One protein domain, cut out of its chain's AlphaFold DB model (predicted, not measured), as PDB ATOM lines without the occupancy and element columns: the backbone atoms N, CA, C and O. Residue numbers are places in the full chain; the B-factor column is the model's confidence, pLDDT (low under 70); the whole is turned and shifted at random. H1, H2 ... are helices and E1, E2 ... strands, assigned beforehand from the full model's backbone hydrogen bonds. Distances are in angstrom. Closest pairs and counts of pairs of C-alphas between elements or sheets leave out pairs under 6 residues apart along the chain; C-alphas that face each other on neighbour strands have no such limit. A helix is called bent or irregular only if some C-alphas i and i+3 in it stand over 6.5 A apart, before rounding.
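Overview. This is residues 12 to 25 and 33 to 58 of the 59 residues of the protein "DUF223 domain-containing protein" of Arachis hypogaea (UniProt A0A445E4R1). A small, twisted sheet of three short strands, with E3 in the middle between E1 and E2, has one helix, H1, set off at the end where E1 and E3 finish and only grazing the sheet. At the opposite end of the sheet, residues 42 to 52 make a wide loop that joins E2 to E3, and the helix and this loop mark the two ends of the longest axis. The printed part has 40 residues with one named helix and three named strands, in the order E1, H1, E2, E3 along the chain, and its class is mixed, helices and strands. The sheet's order is E1, E3, E2, and it is mixed: E1 and E3 are parallel, E3 and E2 antiparallel. The whole is only just loose, close to compact, with a radius of gyration of the C-alphas of 11.2 A and spans of 28 by 19 by 14 A.

Arrangement. E1, residues 12 to 14, is an edge strand and the parallel neighbour of E3, residues 53 to 57, at 24 degrees between their directions. The C-alphas of Ser 13 and Phe 56 face each other at 4.7 A; N 13 and O 55, 2.9 A apart, are within hydrogen-bond range, as are N 57 and O 13 at 3.0 A. H1, residues 16 to 25, is on the sheet but only grazes it, with its residues 16 to 22. The closest C-alphas of H1 and E3 are those of Leu 18 and Phe 57, 7.7 A apart. In H1, 4 of 6 O i to N i+4 pairs are within hydrogen-bond range. E2, residues 38 to 41, is the other edge strand and forms a hairpin with E3, antiparallel at 146 degrees. N 54 and O 40 are 2.8 A apart and N 38 and O 56 are 2.9 A apart, both within hydrogen-bond range. E1 and E2 are apart.

Along the chain. E1 begins with C-alpha 12 at (127.165, 112.776, 89.248) and is 6.8 A long from first to last C-alpha. H1 is 15.3 A long and ends with C-alpha 25 at (114.882, 106.476, 96.287); it is irregular, with C-alphas 17 and 20 lying 7.2 A apart. E2 is 10.5 A long. E3, the longest strand by residues, is 13.7 A long and ends with C-alpha 57 at (128.984, 106.909, 94.309).

Size, cuts and confidence. The two C-alphas farthest apart are those of Leu 25 and Leu 45, at 29.8 A. Residues 26 to 32 are not printed, and across this cut C-alphas 25 and 33 are 12.1 A apart. The link from E1 to H1 is tight, that from E2 to E3 is long with 11 residues, and that from H1 to E2 is the link across the cut. The mean pLDDT of the printed part is 89.5; residues 45 to 47, in the long link, are under 70.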
ATOM      1  N   VAL A  12     127.089 113.854  88.261       91.88
ATOM      2  CA  VAL A  12     127.165 112.776  89.248       91.88
ATOM      3  C   VAL A  12     127.095 111.434  88.526       91.88
ATOM      4  O   VAL A  12     126.213 111.225  87.695       91.88
ATOM      5  N   SER A  13     128.001 110.514  88.855       92.62
ATOM      6  CA  SER A  13     127.989 109.136  88.345       92.62
ATOM      7  C   SER A  13     127.726 108.127  89.464       92.62
ATOM      8  O   SER A  13     128.295 108.238  90.549       92.62
ATOM      9  N   VAL A  14     126.913 107.108  89.193       94.50
ATOM     10  CA  VAL A  14     126.571 106.050  90.154       94.50
ATOM     11  C   VAL A  14     127.069 104.708  89.621       94.50
ATOM     12  O   VAL A  14     126.801 104.350  88.474       94.50
ATOM     13  N   GLY A  15     127.809 103.972  90.447       95.88
ATOM     14  CA  GLY A  15     128.296 102.631  90.144       95.88
ATOM     15  C   GLY A  15     127.149 101.638  89.962       95.88
ATOM     16  O   GLY A  15     126.082 101.788  90.560       95.88
ATOM     17  N   LYS A  16     127.371 100.606  89.138       96.25
ATOM     18  CA  LYS A  16     126.330  99.657  88.699       96.25
ATOM     19  C   LYS A  16     125.537  99.047  89.857       96.25
ATOM     20  O   LYS A  16     124.312  98.996  89.784       96.25
ATOM     21  N   ASP A  17     126.224  98.687  90.936       96.50
ATOM     22  CA  ASP A  17     125.628  98.029  92.106       96.50
ATOM     23  C   ASP A  17     124.653  98.928  92.882       96.50
ATOM     24  O   ASP A  17     123.808  98.435  93.625       96.50
ATOM     25  N   LEU A  18     124.740 100.249  92.701       95.25
ATOM     26  CA  LEU A  18     123.915 101.231  93.406       95.25
ATOM     27  C   LEU A  18     122.779 101.797  92.541       95.25
ATOM     28  O   LEU A  18     121.901 102.480  93.067       95.25
ATOM     29  N   ILE A  19     122.742 101.493  91.236       95.00
ATOM     30  CA  ILE A  19     121.744 102.051  90.305       95.00
ATOM     31  C   ILE A  19     120.313 101.741  90.761       95.00
ATOM     32  O   ILE A  19     119.464 102.631  90.735       95.00
ATOM     33  N   SER A  20     120.038 100.499  91.175       96.44
ATOM     34  CA  SER A  20     118.696 100.088  91.615       96.44
ATOM     35  C   SER A  20     118.227 100.902  92.827       96.44
ATOM     36  O   SER A  20     117.124 101.447  92.833       96.44
ATOM     37  N   THR A  21     119.110 101.077  93.812       95.12
ATOM     38  CA  THR A  21     118.848 101.866  95.021       95.12
ATOM     39  C   THR A  21     118.562 103.327  94.685       95.12
ATOM     40  O   THR A  21     117.556 103.872  95.132       95.12
ATOM     41  N   PHE A  22     119.395 103.952  93.848       94.56
ATOM     42  CA  PHE A  22     119.196 105.344  93.435       94.56
ATOM     43  C   PHE A  22     117.881 105.532  92.670       94.56
ATOM     44  O   PHE A  22     117.141 106.465  92.966       94.56
ATOM     45  N   LYS A  23     117.542 104.624  91.745       94.56
ATOM     46  CA  LYS A  23     116.268 104.677  91.006       94.56
ATOM     47  C   LYS A  23     115.040 104.534  91.905       94.56
ATOM     48  O   LYS A  23     114.006 105.104  91.589       94.56
ATOM     49  N   SER A  24     115.146 103.761  92.984       96.56
ATOM     50  CA  SER A  24     114.043 103.550  93.929       96.56
ATOM     51  C   SER A  24     113.836 104.744  94.870       96.56
ATOM     52  O   SER A  24     112.708 105.071  95.222       96.56
ATOM     53  N   LEU A  25     114.922 105.414  95.275       95.50
ATOM     54  CA  LEU A  25     114.882 106.476  96.287       95.50
ATOM     55  C   LEU A  25     114.755 107.888  95.706       95.50
ATOM     56  O   LEU A  25     114.363 108.812  96.423       95.50
ATOM     57  N   VAL A  33     119.874 115.659  99.971       94.44
ATOM     58  CA  VAL A  33     121.210 115.832 100.558       94.44
ATOM     59  C   VAL A  33     121.991 114.537 100.372       94.44
ATOM     60  O   VAL A  33     121.571 113.487 100.851       94.44
ATOM     61  N   PHE A  34     123.141 114.619  99.707       92.62
ATOM     62  CA  PHE A  34     124.048 113.487  99.542       92.62
ATOM     63  C   PHE A  34     125.282 113.627 100.430       92.62
ATOM     64  O   PHE A  34     125.847 114.711 100.564       92.62
ATOM     65  N   THR A  35     125.727 112.511 101.001       94.75
ATOM     66  CA  THR A  35     126.943 112.409 101.821       94.75
ATOM     67  C   THR A  35     127.760 111.191 101.385       94.75
ATOM     68  O   THR A  35     127.257 110.347 100.644       94.75
ATOM     69  N   TYR A  36     129.027 111.114 101.811       94.38
ATOM     70  CA  TYR A  36     129.929 109.983 101.535       94.38
ATOM     71  C   TYR A  36     130.139 109.677 100.039       94.38
ATOM     72  O   TYR A  36     130.110 108.526  99.611       94.38
ATOM     73  N   PHE A  37     130.364 110.720  99.239       94.81
ATOM     74  CA  PHE A  37     130.709 110.603  97.821       94.81
ATOM     75  C   PHE A  37     132.205 110.806  97.581       94.81
ATOM     76  O   PHE A  37     132.890 111.500  98.335       94.81
ATOM     77  N   GLY A  38     132.700 110.245  96.482       95.44
ATOM     78  CA  GLY A  38     134.010 110.587  95.946       95.44
ATOM     79  C   GLY A  38     133.945 111.797  95.014       95.44
ATOM     80  O   GLY A  38     132.899 112.095  94.434       95.44
ATOM     81  N   VAL A  39     135.079 112.480  94.850       93.88
ATOM     82  CA  VAL A  39     135.248 113.606  93.919       93.88
ATOM     83  C   VAL A  39     136.340 113.256  92.916       93.88
ATOM     84  O   VAL A  39     137.411 112.786  93.301       93.88
ATOM     85  N   SER A  40     136.085 113.484  91.631       91.38
ATOM     86  CA  SER A  40     137.079 113.320  90.568       91.38
ATOM     87  C   SER A  40     137.060 114.497  89.599       91.38
ATOM     88  O   SER A  40     136.100 115.268  89.542       91.38
ATOM     89  N   ASN A  41     138.134 114.653  88.822       89.44
ATOM     90  CA  ASN A  41     138.162 115.646  87.755       89.44
ATOM     91  C   ASN A  41     137.169 115.260  86.656       89.44
ATOM     92  O   ASN A  41     137.160 114.127  86.171       89.44
ATOM     93  N   ASN A  42     136.385 116.232  86.201       85.44
ATOM     94  CA  ASN A  42     135.493 116.086  85.059       85.44
ATOM     95  C   ASN A  42     136.290 116.215  83.744       85.44
ATOM     96  O   ASN A  42     136.068 117.121  82.945       85.44
ATOM     97  N   CYS A  43     137.287 115.349  83.548       75.69
ATOM     98  CA  CYS A  43     138.175 115.354  82.378       75.69
ATOM     99  C   CYS A  43     137.682 114.462  81.231       75.69
ATOM    100  O   CYS A  43     138.432 114.224  80.287       75.69
ATOM    101  N   GLU A  44     136.449 113.960  81.293       71.25
ATOM    102  CA  GLU A  44     135.909 113.109  80.233       71.25
ATOM    103  C   GLU A  44     135.783 113.874  78.910       71.25
ATOM    104  O   GLU A  44     135.488 115.070  78.892       71.25
ATOM    105  N   LEU A  45     136.016 113.159  77.803       67.88
ATOM    106  CA  LEU A  45     135.915 113.681  76.433       67.88
ATOM    107  C   LEU A  45     134.514 114.246  76.135       67.88
ATOM    108  O   LEU A  45     134.385 115.192  75.365       67.88
ATOM    109  N   TYR A  46     133.483 113.699  76.787       66.81
ATOM    110  CA  TYR A  46     132.089 114.115  76.665       66.81
ATOM    111  C   TYR A  46     131.591 114.649  78.007       66.81
ATOM    112  O   TYR A  46     131.081 113.907  78.844       66.81
ATOM    113  N   ARG A  47     131.765 115.953  78.233       68.44
ATOM    114  CA  ARG A  47     131.312 116.605  79.465       68.44
ATOM    115  C   ARG A  47     129.839 116.975  79.357       68.44
ATOM    116  O   ARG A  47     129.455 117.755  78.492       68.44
ATOM    117  N   THR A  48     129.028 116.485  80.288       73.25
ATOM    118  CA  THR A  48     127.629 116.914  80.462       73.25
ATOM    119  C   THR A  48     127.501 118.254  81.187       73.25
ATOM    120  O   THR A  48     126.463 118.900  81.099       73.25
ATOM    121  N   THR A  49     128.546 118.692  81.899       82.38
ATOM    122  CA  THR A  49     128.583 119.975  82.619       82.38
ATOM    123  C   THR A  49     129.949 120.644  82.478       82.38
ATOM    124  O   THR A  49     130.964 119.966  82.311       82.38
ATOM    125  N   SER A  50     129.997 121.975  82.575       83.31
ATOM    126  CA  SER A  50     131.249 122.748  82.527       83.31
ATOM    127  C   SER A  50     132.036 122.727  83.844       83.31
ATOM    128  O   SER A  50     133.143 123.256  83.893       83.31
ATOM    129  N   HIS A  51     131.489 122.137  84.913       87.81
ATOM    130  CA  HIS A  51     132.161 122.085  86.210       87.81
ATOM    131  C   HIS A  51     133.450 121.262  86.119       87.81
ATOM    132  O   HIS A  51     133.472 120.199  85.503       87.81
ATOM    133  N   HIS A  52     134.520 121.720  86.776       88.75
ATOM    134  CA  HIS A  52     135.822 121.034  86.786       88.75
ATOM    135  C   HIS A  52     135.816 119.669  87.492       88.75
ATOM    136  O   HIS A  52     136.723 118.867  87.282       88.75
ATOM    137  N   PHE A  53     134.797 119.398  88.304       90.38
ATOM    138  CA  PHE A  53     134.710 118.223  89.158       90.38
ATOM    139  C   PHE A  53     133.405 117.478  88.908       90.38
ATOM    140  O   PHE A  53     132.406 118.070  88.494       90.38
ATOM    141  N   ARG A  54     133.430 116.179  89.189       91.19
ATOM    142  CA  ARG A  54     132.279 115.280  89.224       91.19
ATOM    143  C   ARG A  54     132.216 114.597  90.588       91.19
ATOM    144  O   ARG A  54     133.257 114.260  91.153       91.19
ATOM    145  N   LEU A  55     131.000 114.324  91.061       93.81
ATOM    146  CA  LEU A  55     130.779 113.424  92.195       93.81
ATOM    147  C   LEU A  55     130.562 111.991  91.718       93.81
ATOM    148  O   LEU A  55     129.950 111.760  90.671       93.81
ATOM    149  N   PHE A  56     131.001 111.012  92.499       94.56
ATOM    150  CA  PHE A  56     130.683 109.617  92.225       94.56
ATOM    151  C   PHE A  56     130.309 108.832  93.481       94.56
ATOM    152  O   PHE A  56     130.856 109.051  94.561       94.56
ATOM    153  N   PHE A  57     129.388 107.886  93.301       95.62
ATOM    154  CA  PHE A  57     128.984 106.909  94.309       95.62
ATOM    155  C   PHE A  57     129.339 105.522  93.798       95.62
ATOM    156  O   PHE A  57     128.832 105.096  92.763       95.62
ATOM    157  N   GLN A  58     130.197 104.814  94.515       91.88
ATOM    158  CA  GLN A  58     130.549 103.428  94.233       91.88
ATOM    159  C   GLN A  58     130.790 102.706  95.557       91.88
ATOM    160  O   GLN A  58     131.084 103.360  96.559       91.88
TER     161      GLN A  58